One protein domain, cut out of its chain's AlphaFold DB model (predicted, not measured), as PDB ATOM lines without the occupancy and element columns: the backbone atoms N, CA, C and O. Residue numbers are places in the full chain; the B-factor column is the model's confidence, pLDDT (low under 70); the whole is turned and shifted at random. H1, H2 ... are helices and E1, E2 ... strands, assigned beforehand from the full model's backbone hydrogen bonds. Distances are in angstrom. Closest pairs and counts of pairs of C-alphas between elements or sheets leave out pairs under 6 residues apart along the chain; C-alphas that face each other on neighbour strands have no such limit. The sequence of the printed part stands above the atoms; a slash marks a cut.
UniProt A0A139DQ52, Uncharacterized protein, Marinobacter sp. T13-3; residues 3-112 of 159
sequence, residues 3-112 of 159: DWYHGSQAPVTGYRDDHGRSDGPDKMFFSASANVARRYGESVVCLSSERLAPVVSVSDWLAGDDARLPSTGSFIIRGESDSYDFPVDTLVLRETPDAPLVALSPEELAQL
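What this domain is: This is residues 3 to 112 of the 159 residues of an uncharacterized protein of Marinobacter sp. T13-3 (UniProt A0A139DQ52). Picture a twisted four-strand sheet, E2, E6, E5 and E4, with a two-strand antiparallel ribbon, E1 and E3, at its E2 edge, where E1 crosses close by E2. Short helices sit around these strands: H1 beside E1, H2 at the far end by E4 and E5, and H3 at the opposite end of the whole, beyond the ribbon, while long loops make up much of the rest. The printed part has 110 residues, with the order E1 E2 H1 E3 E4 H2 E5 E6 H3; the larger sheet is mixed, and the class is mixed, helices and strands, with under half of the residues in named elements. The whole is compact, with a radius of gyration of the C-alphas of 13.3 A and spans of 41 by 31 by 27 A.

How they stand to each other: Start at E1, residues 3 to 8, and look across to its antiparallel neighbour E3, residues 43 to 49, where N 6 and O 45 are 2.9 A apart, within hydrogen-bond range. Next find E2, residues 28 to 31; its closest C-alphas to E1 are those of Phe 30 and His 6, 4.5 A apart. H1, residues 34 to 38, only grazes the larger sheet, with residues 36 to 38; its C-alpha 37 is 4.6 A from that of Gly 7 in E1, their closest pair. E4, residues 55 to 57, is the parallel neighbour of E5, residues 74 to 78, at 43 degrees, with N 56 and O 76 2.8 A apart. H2, residues 58 to 62, only grazes the sheet with residues 58 to 61; E4, H2 and E5 form a strand-helix-strand unit, two parallel strands with a helix between, whose crossover is right-handed. E5 and E6, residues 90 to 93, form a hairpin, with N 77 and O 90 2.8 A apart; on E6's other side, N 91 and O 30 of antiparallel E2 are 2.7 A apart. H3, residues 106 to 111, is not on the sheet and is close to H1 but not clearly touching, with C-alphas 34 and 109 6.9 A apart. Every O i to N i+4 pair is within range in H1 and H2, and 1 of 2 in H3.

Where its parts are: Find C-alpha 3 at (-122.255, 162.105, 17.391); E1 runs 16.7 A from there. E3 measures 19.7 A and E5 13.1 A. H3 ends at C-alpha 111, (-110.001, 166.738, 21.143).

The domain as a whole: The C-alphas farthest apart, of Ala 67 and Glu 107, are 41.9 A apart. The printed part has no cut. E1 to E2, H2 to E5, E5 to E6 and E6 to H3 are long links. Look for pLDDT under 70 at residues 17 to 26 and 66 to 67.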
ATOM      1  N   ASP A   3    -122.279 160.650  17.335       96.19
ATOM      2  CA  ASP A   3    -122.255 162.105  17.391       96.19
ATOM      3  C   ASP A   3    -122.187 162.676  15.976       96.19
ATOM      4  O   ASP A   3    -121.471 162.160  15.115       96.19
ATOM      5  N   TRP A   4    -122.966 163.727  15.744       96.50
ATOM      6  CA  TRP A   4    -123.084 164.405  14.459       96.50
ATOM      7  C   TRP A   4    -122.875 165.902  14.651       96.50
ATOM      8  O   TRP A   4    -123.436 166.492  15.572       96.50
ATOM      9  N   TYR A   5    -122.101 166.532  13.775       96.50
ATOM     10  CA  TYR A   5    -121.597 167.888  13.967       96.50
ATOM     11  C   TYR A   5    -122.081 168.830  12.873       96.50
ATOM     12  O   TYR A   5    -121.922 168.553  11.690       96.50
ATOM     13  N   HIS A   6    -122.625 169.978  13.258       94.88
ATOM     14  CA  HIS A   6    -123.017 171.033  12.328       94.88
ATOM     15  C   HIS A   6    -122.216 172.296  12.627       94.88
ATOM     16  O   HIS A   6    -122.220 172.766  13.765       94.88
ATOM     17  N   GLY A   7    -121.532 172.826  11.613       92.94
ATOM     18  CA  GLY A   7    -120.805 174.086  11.701       92.94
ATOM     19  C   GLY A   7    -121.587 175.229  11.072       92.94
ATOM     20  O   GLY A   7    -122.284 175.054  10.075       92.94
ATOM     21  N   SER A   8    -121.468 176.405  11.673       91.12
ATOM     22  CA  SER A   8    -122.154 177.619  11.251       91.12
ATOM     23  C   SER A   8    -121.308 178.845  11.574       91.12
ATOM     24  O   SER A   8    -120.568 178.889  12.560       91.12
ATOM     25  N   GLN A   9    -121.451 179.882  10.750       88.62
ATOM     26  CA  GLN A   9    -120.822 181.189  10.962       88.62
ATOM     27  C   GLN A   9    -121.401 181.935  12.174       88.62
ATOM     28  O   GLN A   9    -120.755 182.805  12.749       88.62
ATOM     29  N   ALA A  10    -122.634 181.606  12.564       87.44
ATOM     30  CA  ALA A  10    -123.318 182.197  13.708       87.44
ATOM     31  C   ALA A  10    -123.715 181.119  14.731       87.44
ATOM     32  O   ALA A  10    -123.976 179.979  14.331       87.44
ATOM     33  N   PRO A  11    -123.832 181.468  16.028       87.25
ATOM     34  CA  PRO A  11    -124.295 180.538  17.051       87.25
ATOM     35  C   PRO A  11    -125.626 179.877  16.689       87.25
ATOM     36  O   PRO A  11    -126.612 180.554  16.389       87.25
ATOM     37  N   VAL A  12    -125.659 178.547  16.758       84.88
ATOM     38  CA  VAL A  12    -126.867 177.753  16.511       84.88
ATOM     39  C   VAL A  12    -127.573 177.508  17.835       84.88
ATOM     40  O   VAL A  12    -127.057 176.834  18.721       84.88
ATOM     41  N   THR A  13    -128.766 178.078  17.981       80.31
ATOM     42  CA  THR A  13    -129.571 177.990  19.212       80.31
ATOM     43  C   THR A  13    -130.634 176.893  19.165       80.31
ATOM     44  O   THR A  13    -131.304 176.644  20.164       80.31
ATOM     45  N   GLY A  14    -130.795 176.233  18.019       81.56
ATOM     46  CA  GLY A  14    -131.766 175.168  17.817       81.56
ATOM     47  C   GLY A  14    -131.925 174.812  16.345       81.56
ATOM     48  O   GLY A  14    -131.299 175.418  15.473       81.56
ATOM     49  N   TYR A  15    -132.783 173.827  16.088       81.69
ATOM     50  CA  TYR A  15    -133.226 173.508  14.737       81.69
ATOM     51  C   TYR A  15    -133.952 174.702  14.113       81.69
ATOM     52  O   TYR A  15    -134.726 175.391  14.785       81.69
ATOM     53  N   ARG A  16    -133.708 174.929  12.823       71.31
ATOM     54  CA  ARG A  16    -134.311 176.012  12.052       71.31
ATOM     55  C   ARG A  16    -135.063 175.442  10.859       71.31
ATOM     56  O   ARG A  16    -134.452 174.904   9.943       71.31
ATOM     57  N   ASP A  17    -136.380 175.612  10.889       66.69
ATOM     58  CA  ASP A  17    -137.286 175.339   9.765       66.69
ATOM     59  C   ASP A  17    -137.052 176.348   8.615       66.69
ATOM     60  O   ASP A  17    -137.195 176.034   7.441       66.69
ATOM     61  N   ASP A  18    -136.575 177.558   8.942       54.75
ATOM     62  CA  ASP A  18    -136.468 178.709   8.036       54.75
ATOM     63  C   ASP A  18    -135.182 178.792   7.186       54.75
ATOM     64  O   ASP A  18    -134.792 179.874   6.753       54.75
ATOM     65  N   HIS A  19    -134.580 177.652   6.843       56.97
ATOM     66  CA  HIS A  19    -133.628 177.538   5.725       56.97
ATOM     67  C   HIS A  19    -132.277 178.278   5.883       56.97
ATOM     68  O   HIS A  19    -132.033 179.342   5.301       56.97
ATOM     69  N   GLY A  20    -131.310 177.639   6.546       44.31
ATOM     70  CA  GLY A  20    -129.888 177.963   6.355       44.31
ATOM     71  C   GLY A  20    -129.416 177.497   4.971       44.31
ATOM     72  O   GLY A  20    -128.949 176.375   4.837       44.31
ATOM     73  N   ARG A  21    -129.625 178.296   3.917       40.50
ATOM     74  CA  ARG A  21    -129.391 177.889   2.516       40.50
ATOM     75  C   ARG A  21    -127.953 177.412   2.232       40.50
ATOM     76  O   ARG A  21    -127.038 178.226   2.298       40.50
ATOM     77  N   SER A  22    -127.831 176.197   1.695       44.22
ATOM     78  CA  SER A  22    -127.244 175.966   0.365       44.22
ATOM     79  C   SER A  22    -127.947 174.779  -0.333       44.22
ATOM     80  O   SER A  22    -127.901 173.630   0.090       44.22
ATOM     81  N   ASP A  23    -128.695 175.137  -1.379       43.09
ATOM     82  CA  ASP A  23    -129.023 174.363  -2.587       43.09
ATOM     83  C   ASP A  23    -130.040 173.199  -2.569       43.09
ATOM     84  O   ASP A  23    -130.117 172.424  -3.520       43.09
ATOM     85  N   GLY A  24    -130.960 173.150  -1.597       45.56
ATOM     86  CA  GLY A  24    -132.191 172.346  -1.711       45.56
ATOM     87  C   GLY A  24    -133.240 172.653  -0.630       45.56
ATOM     88  O   GLY A  24    -132.910 173.315   0.354       45.56
ATOM     89  N   PRO A  25    -134.505 172.203  -0.779       40.53
ATOM     90  CA  PRO A  25    -135.536 172.420   0.238       40.53
ATOM     91  C   PRO A  25    -135.203 171.680   1.558       40.53
ATOM     92  O   PRO A  25    -134.886 170.486   1.538       40.53
ATOM     93  N   ASP A  26    -135.296 172.429   2.666       52.97
ATOM     94  CA  ASP A  26    -135.646 172.016   4.047       52.97
ATOM     95  C   ASP A  26    -134.670 171.151   4.867       52.97
ATOM     96  O   ASP A  26    -135.061 170.082   5.345       52.97
ATOM     97  N   LYS A  27    -133.387 171.535   5.011       70.25
ATOM     98  CA  LYS A  27    -132.374 170.629   5.595       70.25
ATOM     99  C   LYS A  27    -131.298 171.312   6.448       70.25
ATOM    100  O   LYS A  27    -130.645 172.247   5.993       70.25
ATOM    101  N   MET A  28    -131.052 170.784   7.651       85.94
ATOM    102  CA  MET A  28    -129.779 170.975   8.363       85.94
ATOM    103  C   MET A  28    -128.875 169.763   8.130       85.94
ATOM    104  O   MET A  28    -129.322 168.623   8.273       85.94
ATOM    105  N   PHE A  29    -127.608 170.013   7.810       90.44
ATOM    106  CA  PHE A  29    -126.605 168.981   7.546       90.44
ATOM    107  C   PHE A  29    -125.650 168.857   8.726       90.44
ATOM    108  O   PHE A  29    -125.104 169.858   9.192       90.44
ATOM    109  N   PHE A  30    -125.436 167.634   9.191       94.00
ATOM    110  CA  PHE A  30    -124.503 167.308  10.253       94.00
ATOM    111  C   PHE A  30    -123.519 166.259   9.750       94.00
ATOM    112  O   PHE A  30    -123.913 165.190   9.304       94.00
ATOM    113  N   SER A  31    -122.233 166.543   9.846       95.44
ATOM    114  CA  SER A  31    -121.162 165.635   9.465       95.44
ATOM    115  C   SER A  31    -120.845 164.649  10.589       95.44
ATOM    116  O   SER A  31    -120.928 164.996  11.765       95.44
ATOM    117  N   ALA A  32    -120.413 163.437  10.250       96.56
ATOM    118  CA  ALA A  32    -119.806 162.510  11.207       96.56
ATOM    119  C   ALA A  32    -118.406 162.966  11.685       96.56
ATOM    120  O   ALA A  32    -117.820 162.336  12.562       96.56
ATOM    121  N   SER A  33    -117.869 164.056  11.121       96.94
ATOM    122  CA  SER A  33    -116.578 164.659  11.468       96.94
ATOM    123  C   SER A  33    -116.744 166.094  11.969       96.94
ATOM    124  O   SER A  33    -117.319 166.950  11.289       96.94
ATOM    125  N   ALA A  34    -116.158 166.387  13.132       97.00
ATOM    126  CA  ALA A  34    -116.092 167.747  13.658       97.00
ATOM    127  C   ALA A  34    -115.236 168.663  12.766       97.00
ATOM    128  O   ALA A  34    -115.583 169.828  12.580       97.00
ATOM    129  N   ASN A  35    -114.155 168.156  12.166       96.75
ATOM    130  CA  ASN A  35    -113.315 168.938  11.259       96.75
ATOM    131  C   ASN A  35    -114.060 169.325   9.982       96.75
ATOM    132  O   ASN A  35    -114.033 170.488   9.590       96.75
ATOM    133  N   VAL A  36    -114.796 168.389   9.381       96.06
ATOM    134  CA  VAL A  36    -115.618 168.688   8.200       96.06
ATOM    135  C   VAL A  36    -116.719 169.692   8.545       96.06
ATOM    136  O   VAL A  36    -116.973 170.606   7.766       96.06
ATOM    137  N   ALA A  37    -117.335 169.594   9.728       95.56
ATOM    138  CA  ALA A  37    -118.306 170.590  10.177       95.56
ATOM    139  C   ALA A  37    -117.690 172.000  10.281       95.56
ATOM    140  O   ALA A  37    -118.309 172.968   9.844       95.56
ATOM    141  N   ARG A  38    -116.453 172.125  10.782       94.69
ATOM    142  CA  ARG A  38    -115.748 173.417  10.937       94.69
ATOM    143  C   ARG A  38    -115.524 174.168   9.624       94.69
ATOM    144  O   ARG A  38    -115.404 175.390   9.665       94.69
ATOM    145  N   ARG A  39    -115.569 173.487   8.472       93.06
ATOM    146  CA  ARG A  39    -115.494 174.135   7.150       93.06
ATOM    147  C   ARG A  39    -116.594 175.175   6.938       93.06
ATOM    148  O   ARG A  39    -116.399 176.138   6.205       93.06
ATOM    149  N   TYR A  40    -117.735 174.989   7.599       90.00
ATOM    150  CA  TYR A  40    -118.925 175.823   7.445       90.00
ATOM    151  C   TYR A  40    -119.026 176.944   8.494       90.00
ATOM    152  O   TYR A  40    -119.892 177.817   8.387       90.00
ATOM    153  N   GLY A  41    -118.119 176.974   9.477       90.19
ATOM    154  CA  GLY A  41    -117.962 178.080  10.419       90.19
ATOM    155  C   GLY A  41    -117.424 177.673  11.788       90.19
ATOM    156  O   GLY A  41    -117.312 176.495  12.126       90.19
ATOM    157  N   GLU A  42    -117.088 178.683  12.591       88.31
ATOM    158  CA  GLU A  42    -116.423 178.508  13.888       88.31
ATOM    159  C   GLU A  42    -117.360 178.004  14.995       88.31
ATOM    160  O   GLU A  42    -116.900 177.424  15.979       88.31
ATOM    161  N   SER A  43    -118.675 178.211  14.857       92.06
ATOM    162  CA  SER A  43    -119.653 177.702  15.815       92.06
ATOM    163  C   SER A  43    -120.070 176.291  15.426       92.06
ATOM    164  O   SER A  43    -120.753 176.102  14.422       92.06
ATOM    165  N   VAL A  44    -119.688 175.307  16.241       94.94
ATOM    166  CA  VAL A  44    -120.051 173.902  16.027       94.94
ATOM    167  C   VAL A  44    -121.014 173.435  17.112       94.94
ATOM    168  O   VAL A  44    -120.770 173.629  18.305       94.94
ATOM    169  N   VAL A  45    -122.095 172.782  16.694       95.62
ATOM    170  CA  VAL A  45    -123.009 172.059  17.584       95.62
ATOM    171  C   VAL A  45    -122.947 170.561  17.319       95.62
ATOM    172  O   VAL A  45    -122.780 170.129  16.179       95.62
ATOM    173  N   CYS A  46    -123.105 169.777  18.379       96.50
ATOM    174  CA  CYS A  46    -123.203 168.328  18.358       96.50
ATOM    175  C   CYS A  46    -124.653 167.882  18.574       96.50
ATOM    176  O   CYS A  46    -125.365 168.421  19.427       96.50
ATOM    177  N   LEU A  47    -125.065 166.868  17.822       94.94
ATOM    178  CA  LEU A  47    -126.280 166.099  18.022       94.94
ATOM    179  C   LEU A  47    -125.901 164.636  18.268       94.94
ATOM    180  O   LEU A  47    -125.505 163.929  17.341       94.94
ATOM    181  N   SER A  48    -126.083 164.161  19.498       94.50
ATOM    182  CA  SER A  48    -125.937 162.739  19.823       94.50
ATOM    183  C   SER A  48    -127.239 162.002  19.511       94.50
ATOM    184  O   SER A  48    -128.293 162.312  20.070       94.50
ATOM    185  N   SER A  49    -127.180 161.011  18.623       88.38
ATOM    186  CA  SER A  49    -128.350 160.231  18.208       88.38
ATOM    187  C   SER A  49    -128.067 158.730  18.235       88.38
ATOM    188  O   SER A  49    -127.002 158.254  17.840       88.38
ATOM    189  N   GLU A  50    -129.045 157.954  18.700       78.38
ATOM    190  CA  GLU A  50    -129.054 156.489  18.572       78.38
ATOM    191  C   GLU A  50    -129.846 156.014  17.349       78.38
ATOM    192  O   GLU A  50    -129.861 154.824  17.034       78.38
ATOM    193  N   ARG A  51    -130.547 156.931  16.674       70.12
ATOM    194  CA  ARG A  51    -131.530 156.585  15.655       70.12
ATOM    195  C   ARG A  51    -130.824 156.157  14.372       70.12
ATOM    196  O   ARG A  51    -130.109 156.943  13.757       70.12
ATOM    197  N   LEU A  52    -131.079 154.920  13.944       74.88
ATOM    198  CA  LEU A  52    -130.756 154.470  12.593       74.88
ATOM    199  C   LEU A  52    -131.612 155.275  11.609       74.88
ATOM    200  O   LEU A  52    -132.842 155.234  11.679       74.88
ATOM    201  N   ALA A  53    -130.958 156.011  10.720       87.31
ATOM    202  CA  ALA A  53    -131.605 156.744   9.644       87.31
ATOM    203  C   ALA A  53    -131.389 155.999   8.311       87.31
ATOM    204  O   ALA A  53    -130.380 155.298   8.166       87.31
ATOM    205  N   PRO A  54    -132.314 156.098   7.338       92.38
ATOM    206  CA  PRO A  54    -132.092 155.569   5.996       92.38
ATOM    207  C   PRO A  54    -130.811 156.145   5.394       92.38
ATOM    208  O   PRO A  54    -130.494 157.307   5.635       92.38
ATOM    209  N   VAL A  55    -130.100 155.347   4.603       92.81
ATOM    210  CA  VAL A  55    -128.841 155.757   3.971       92.81
ATOM    211  C   VAL A  55    -129.046 155.891   2.465       92.81
ATOM    212  O   VAL A  55    -129.578 154.971   1.845       92.81
ATOM    213  N   VAL A  56    -128.602 157.006   1.890       92.62
ATOM    214  CA  VAL A  56    -128.575 157.284   0.443       92.62
ATOM    215  C   VAL A  56    -127.133 157.529  -0.010       92.62
ATOM    216  O   VAL A  56    -126.278 157.849   0.816       92.62
ATOM    217  N   SER A  57    -126.831 157.359  -1.298       92.94
ATOM    218  CA  SER A  57    -125.519 157.737  -1.846       92.94
ATOM    219  C   SER A  57    -125.430 159.242  -2.112       92.94
ATOM    220  O   SER A  57    -126.455 159.916  -2.252       92.94
ATOM    221  N   VAL A  58    -124.205 159.760  -2.254       91.56
ATOM    222  CA  VAL A  58    -123.960 161.124  -2.756       91.56
ATOM    223  C   VAL A  58    -124.605 161.309  -4.131       91.56
ATOM    224  O   VAL A  58    -125.281 162.303  -4.372       91.56
ATOM    225  N   SER A  59    -124.487 160.319  -5.017       90.81
ATOM    226  CA  SER A  59    -125.096 160.367  -6.352       90.81
ATOM    227  C   SER A  59    -126.627 160.468  -6.336       90.81
ATOM    228  O   SER A  59    -127.183 161.268  -7.086       90.81
ATOM    229  N   ASP A  60    -127.316 159.709  -5.478       89.94
ATOM    230  CA  ASP A  60    -128.776 159.802  -5.332       89.94
ATOM    231  C   ASP A  60    -129.184 161.154  -4.727       89.94
ATOM    232  O   ASP A  60    -130.206 161.722  -5.113       89.94
ATOM    233  N   TRP A  61    -128.372 161.692  -3.809       88.44
ATOM    234  CA  TRP A  61    -128.555 163.031  -3.254       88.44
ATOM    235  C   TRP A  61    -128.433 164.128  -4.322       88.44
ATOM    236  O   TRP A  61    -129.358 164.925  -4.486       88.44
ATOM    237  N   LEU A  62    -127.339 164.139  -5.088       87.31
ATOM    238  CA  LEU A  62    -127.070 165.144  -6.122       87.31
ATOM    239  C   LEU A  62    -128.034 165.059  -7.311       87.31
ATOM    240  O   LEU A  62    -128.298 166.066  -7.964       87.31
ATOM    241  N   ALA A  63    -128.593 163.878  -7.588       86.56
ATOM    242  CA  ALA A  63    -129.613 163.716  -8.619       86.56
ATOM    243  C   ALA A  63    -130.921 164.464  -8.293       86.56
ATOM    244  O   ALA A  63    -131.717 164.702  -9.202       86.56
ATOM    245  N   GLY A  64    -131.159 164.818  -7.021       74.12
ATOM    246  CA  GLY A  64    -132.349 165.559  -6.598       74.12
ATOM    247  C   GLY A  64    -133.667 164.816  -6.840       74.12
ATOM    248  O   GLY A  64    -134.724 165.441  -6.897       74.12
ATOM    249  N   ASP A  65    -133.622 163.493  -7.019       75.69
ATOM    250  CA  ASP A  65    -134.815 162.672  -7.209       75.69
ATOM    251  C   ASP A  65    -135.526 162.511  -5.859       75.69
ATOM    252  O   ASP A  65    -135.244 161.595  -5.081       75.69
ATOM    253  N   ASP A  66    -136.452 163.428  -5.570       66.88
ATOM    254  CA  ASP A  66    -137.253 163.442  -4.341       66.88
ATOM    255  C   ASP A  66    -137.984 162.114  -4.082       66.88
ATOM    256  O   ASP A  66    -138.326 161.827  -2.936       66.88
ATOM    257  N   ALA A  67    -138.198 161.266  -5.100       67.12
ATOM    258  CA  ALA A  67    -138.782 159.937  -4.912       67.12
ATOM    259  C   ALA A  67    -137.827 158.943  -4.221       67.12
ATOM    260  O   ALA A  67    -138.286 157.956  -3.642       67.12
ATOM    261  N   ARG A  68    -136.511 159.177  -4.286       74.00
ATOM    262  CA  ARG A  68    -135.472 158.342  -3.655       74.00
ATOM    263  C   ARG A  68    -135.042 158.860  -2.294       74.00
ATOM    264  O   ARG A  68    -134.525 158.095  -1.481       74.00
ATOM    265  N   LEU A  69    -135.247 160.147  -2.045       82.25
ATOM    266  CA  LEU A  69    -134.900 160.762  -0.778       82.25
ATOM    267  C   LEU A  69    -136.062 160.628   0.214       82.25
ATOM    268  O   LEU A  69    -137.200 160.944  -0.131       82.25
ATOM    269  N   PRO A  70    -135.814 160.219   1.471       83.75
ATOM    270  CA  PRO A  70    -136.862 160.192   2.487       83.75
ATOM    271  C   PRO A  70    -137.530 161.562   2.623       83.75
ATOM    272  O   PRO A  70    -136.849 162.554   2.868       83.75
ATOM    273  N   SER A  71    -138.853 161.629   2.460       78.75
ATOM    274  CA  SER A  71    -139.601 162.894   2.437       78.75
ATOM    275  C   SER A  71    -139.755 163.551   3.814       78.75
ATOM    276  O   SER A  71    -140.038 164.741   3.884       78.75
ATOM    277  N   THR A  72    -139.577 162.786   4.893       79.75
ATOM    278  CA  THR A  72    -139.798 163.188   6.293       79.75
ATOM    279  C   THR A  72    -138.689 162.650   7.196       79.75
ATOM    280  O   THR A  72    -138.040 161.654   6.858       79.75
ATOM    281  N   GLY A  73    -138.519 163.251   8.372       85.06
ATOM    282  CA  GLY A  73    -137.554 162.823   9.385       85.06
ATOM    283  C   GLY A  73    -136.092 163.096   9.015       85.06
ATOM    284  O   GLY A  73    -135.739 164.183   8.560       85.06
ATOM    285  N   SER A  74    -135.219 162.116   9.252       89.25
ATOM    286  CA  SER A  74    -133.783 162.216   8.983       89.25
ATOM    287  C   SER A  74    -133.285 161.092   8.081       89.25
ATOM    288  O   SER A  74    -133.885 160.018   8.022       89.25
ATOM    289  N   PHE A  75    -132.183 161.339   7.377       91.62
ATOM    290  CA  PHE A  75    -131.488 160.355   6.543       91.62
ATOM    291  C   PHE A  75    -129.992 160.673   6.484       91.62
ATOM    292  O   PHE A  75    -129.590 161.793   6.773       91.62
ATOM    293  N   ILE A  76    -129.167 159.691   6.141       93.44
ATOM    294  CA  ILE A  76    -127.714 159.826   6.033       93.44
ATOM    295  C   ILE A  76    -127.329 159.775   4.559       93.44
ATOM    296  O   ILE A  76    -127.698 158.840   3.852       93.44
ATOM    297  N   ILE A  77    -126.565 160.757   4.107       93.81
ATOM    298  CA  ILE A  77    -125.793 160.674   2.871       93.81
ATOM    299  C   ILE A  77    -124.509 159.929   3.228       93.81
ATOM    300  O   ILE A  77    -123.768 160.375   4.103       93.81
ATOM    301  N   ARG A  78    -124.274 158.774   2.606       95.56
ATOM    302  CA  ARG A  78    -123.049 157.999   2.819       95.56
ATOM    303  C   ARG A  78    -121.863 158.738   2.214       95.56
ATOM    304  O   ARG A  78    -121.910 159.033   1.025       95.56
ATOM    305  N   GLY A  79    -120.826 158.971   3.011       94.94
ATOM    306  CA  GLY A  79    -119.597 159.602   2.538       94.94
ATOM    307  C   GLY A  79    -118.817 158.731   1.554       94.94
ATOM    308  O   GLY A  79    -118.902 157.500   1.575       94.94
ATOM    309  N   GLU A  80    -118.026 159.390   0.720       94.94
ATOM    310  CA  GLU A  80    -117.099 158.823  -0.252       94.94
ATOM    311  C   GLU A  80    -115.682 159.214   0.188       94.94
ATOM    312  O   GLU A  80    -115.340 160.389   0.259       94.94
ATOM    313  N   SER A  81    -114.862 158.232   0.576       86.81
ATOM    314  CA  SER A  81    -113.555 158.477   1.216       86.81
ATOM    315  C   SER A  81    -112.532 159.183   0.321       86.81
ATOM    316  O   SER A  81    -111.527 159.690   0.812       86.81
ATOM    317  N   ASP A  82    -112.763 159.137  -0.984       89.75
ATOM    318  CA  ASP A  82    -112.004 159.780  -2.047       89.75
ATOM    319  C   ASP A  82    -112.601 161.126  -2.478       89.75
ATOM    320  O   ASP A  82    -112.021 161.766  -3.339       89.75
ATOM    321  N   SER A  83    -113.690 161.586  -1.851       92.88
ATOM    322  CA  SER A  83    -114.299 162.885  -2.136       92.88
ATOM    323  C   SER A  83    -113.888 163.946  -1.118       92.88
ATOM    324  O   SER A  83    -113.896 163.729   0.098       92.88
ATOM    325  N   TYR A  84    -113.590 165.143  -1.610       91.94
ATOM    326  CA  TYR A  84    -113.363 166.324  -0.802       91.94
ATOM    327  C   TYR A  84    -114.660 166.877  -0.204       91.94
ATOM    328  O   TYR A  84    -114.650 167.271   0.965       91.94
ATOM    329  N   ASP A  85    -115.761 166.894  -0.962       88.69
ATOM    330  CA  ASP A  85    -117.046 167.476  -0.538       88.69
ATOM    331  C   ASP A  85    -117.822 166.576   0.428       88.69
ATOM    332  O   ASP A  85    -118.427 167.061   1.387       88.69
ATOM    333  N   PHE A  86    -117.759 165.256   0.225       91.62
ATOM    334  CA  PHE A  86    -118.463 164.270   1.050       91.62
ATOM    335  C   PHE A  86    -117.517 163.212   1.648       91.62
ATOM    336  O   PHE A  86    -117.782 162.022   1.504       91.62
ATOM    337  N   PRO A  87    -116.448 163.585   2.381       95.56
ATOM    338  CA  PRO A  87    -115.429 162.640   2.860       95.56
ATOM    339  C   PRO A  87    -115.946 161.679   3.943       95.56
ATOM    340  O   PRO A  87    -115.298 160.686   4.272       95.56
ATOM    341  N   VAL A  88    -117.090 162.001   4.555       96.25
ATOM    342  CA  VAL A  88    -117.704 161.258   5.659       96.25
ATOM    343  C   VAL A  88    -119.224 161.274   5.543       96.25
ATOM    344  O   VAL A  88    -119.805 162.094   4.828       96.25
ATOM    345  N   ASP A  89    -119.874 160.379   6.284       96.56
ATOM    346  CA  ASP A  89    -121.328 160.352   6.384       96.56
ATOM    347  C   ASP A  89    -121.878 161.710   6.844       96.56
ATOM    348  O   ASP A  89    -121.356 162.341   7.765       96.56
ATOM    349  N   THR A  90    -122.969 162.136   6.213       94.38
ATOM    350  CA  THR A  90    -123.662 163.385   6.528       94.38
ATOM    351  C   THR A  90    -125.116 163.094   6.874       94.38
ATOM    352  O   THR A  90    -125.905 162.683   6.026       94.38
ATOM    353  N   LEU A  91    -125.489 163.313   8.130       93.81
ATOM    354  CA  LEU A  91    -126.863 163.269   8.602       93.81
ATOM    355  C   LEU A  91    -127.606 164.529   8.164       93.81
ATOM    356  O   LEU A  91    -127.227 165.652   8.479       93.81
ATOM    357  N   VAL A  92    -128.724 164.321   7.494       90.88
ATOM    358  CA  VAL A  92    -129.645 165.364   7.076       90.88
ATOM    359  C   VAL A  92    -130.878 165.319   7.968       90.88
ATOM    360  O   VAL A  92    -131.532 164.277   8.080       90.88
ATOM    361  N   LEU A  93    -131.218 166.448   8.587       88.00
ATOM    362  CA  LEU A  93    -132.454 166.625   9.349       88.00
ATOM    363  C   LEU A  93    -133.458 167.439   8.536       88.00
ATOM    364  O   LEU A  93    -133.144 168.566   8.155       88.00
ATOM    365  N   ARG A  94    -134.659 166.890   8.318       84.81
ATOM    366  CA  ARG A  94    -135.815 167.607   7.738       84.81
ATOM    367  C   ARG A  94    -136.860 168.016   8.777       84.81
ATOM    368  O   ARG A  94    -137.857 168.648   8.450       84.81
ATOM    369  N   GLU A  95    -136.666 167.597  10.022       84.75
ATOM    370  CA  GLU A  95    -137.557 167.851  11.149       84.75
ATOM    371  C   GLU A  95    -136.717 168.125  12.398       84.75
ATOM    372  O   GLU A  95    -135.545 167.735  12.476       84.75
ATOM    373  N   THR A  96    -137.329 168.767  13.393       86.38
ATOM    374  CA  THR A  96    -136.698 169.014  14.691       86.38
ATOM    375  C   THR A  96    -136.209 167.698  15.309       86.38
ATOM    376  O   THR A  96    -137.003 166.762  15.436       86.38
ATOM    377  N   PRO A  97    -134.934 167.601  15.725       87.38
ATOM    378  CA  PRO A  97    -134.438 166.414  16.401       87.38
ATOM    379  C   PRO A  97    -135.038 166.291  17.805       87.38
ATOM    380  O   PRO A  97    -135.240 167.284  18.502       87.38
ATOM    381  N   ASP A  98    -135.260 165.052  18.246       86.44
ATOM    382  CA  ASP A  98    -135.734 164.760  19.606       86.44
ATOM    383  C   ASP A  98    -134.671 165.082  20.676       86.44
ATOM    384  O   ASP A  98    -134.997 165.371  21.828       86.44
ATOM    385  N   ALA A  99    -133.391 165.014  20.298       90.00
ATOM    386  CA  ALA A  99    -132.258 165.315  21.163       90.00
ATOM    387  C   ALA A  99    -131.807 166.781  21.007       90.00
ATOM    388  O   ALA A  99    -131.902 167.350  19.916       90.00
ATOM    389  N   PRO A 100    -131.308 167.408  22.088       91.31
ATOM    390  CA  PRO A 100    -130.851 168.790  22.044       91.31
ATOM    391  C   PRO A 100    -129.578 168.940  21.206       91.31
ATOM    392  O   PRO A 100    -128.734 168.046  21.165       91.31
ATOM    393  N   LEU A 101    -129.416 170.121  20.606       92.81
ATOM    394  CA  LEU A 101    -128.156 170.543  19.998       92.81
ATOM    395  C   LEU A 101    -127.247 171.122  21.087       92.81
ATOM    396  O   LEU A 101    -127.642 172.050  21.796       92.81
ATOM    397  N   VAL A 102    -126.039 170.580  21.219       95.88
ATOM    398  CA  VAL A 102    -125.065 170.982  22.241       95.88
ATOM    399  C   VAL A 102    -123.929 171.747  21.577       95.88
ATOM    400  O   VAL A 102    -123.207 171.189  20.758       95.88
ATOM    401  N   ALA A 103    -123.759 173.025  21.913       95.69
ATOM    402  CA  ALA A 103    -122.624 173.810  21.432       95.69
ATOM    403  C   ALA A 103    -121.309 173.283  22.016       95.69
ATOM    404  O   ALA A 103    -121.222 173.060  23.223       95.69
ATOM    405  N   LEU A 104    -120.304 173.118  21.158       96.25
ATOM    406  CA  LEU A 104    -118.971 172.673  21.549       96.25
ATOM    407  C   LEU A 104    -118.032 173.865  21.719       96.25
ATOM    408  O   LEU A 104    -118.014 174.798  20.914       96.25
ATOM    409  N   SER A 105    -117.226 173.817  22.770       96.06
ATOM    410  CA  SER A 105    -116.137 174.756  23.011       96.06
ATOM    411  C   SER A 105    -114.932 174.475  22.100       96.06
ATOM    412  O   SER A 105    -114.758 173.354  21.612       96.06
ATOM    413  N   PRO A 106    -114.026 175.454  21.911       94.56
ATOM    414  CA  PRO A 106    -112.773 175.227  21.190       94.56
ATOM    415  C   PRO A 106    -111.911 174.098  21.781       94.56
ATOM    416  O   PRO A 106    -111.236 173.387  21.040       94.56
ATOM    417  N   GLU A 107    -111.940 173.922  23.105       96.81
ATOM    418  CA  GLU A 107    -111.180 172.887  23.815       96.81
ATOM    419  C   GLU A 107    -111.725 171.483  23.529       96.81
ATOM    420  O   GLU A 107    -110.944 170.555  23.324       96.81
ATOM    421  N   GLU A 108    -113.050 171.332  23.458       97.31
ATOM    422  CA  GLU A 108    -113.700 170.082  23.047       97.31
ATOM    423  C   GLU A 108    -113.423 169.780  21.573       97.31
ATOM    424  O   GLU A 108    -113.041 168.663  21.235       97.31
ATOM    425  N   LEU A 109    -113.525 170.783  20.694       95.88
ATOM    426  CA  LEU A 109    -113.236 170.615  19.266       95.88
ATOM    427  C   LEU A 109    -111.791 170.186  19.001       95.88
ATOM    428  O   LEU A 109    -111.549 169.385  18.102       95.88
ATOM    429  N   ALA A 110    -110.827 170.675  19.783       94.81
ATOM    430  CA  ALA A 110    -109.429 170.265  19.659       94.81
ATOM    431  C   ALA A 110    -109.205 168.775  19.983       94.81
ATOM    432  O   ALA A 110    -108.262 168.174  19.475       94.81
ATOM    433  N   GLN A 111    -110.066 168.166  20.806       96.69
ATOM    434  CA  GLN A 111    -110.001 166.738  21.143       96.69
ATOM    435  C   GLN A 111    -110.654 165.843  20.080       96.69
ATOM    436  O   GLN A 111    -110.483 164.626  20.123       96.69
ATOM    437  N   LEU A 112    -111.386 166.439  19.135       96.31
ATOM    438  CA  LEU A 112    -112.119 165.763  18.063       96.31
ATOM    439  C   LEU A 112    -111.419 165.891  16.702       96.31
ATOM    440  O   LEU A 112    -112.041 165.673  15.663       96.31
TER     441      LEU A 112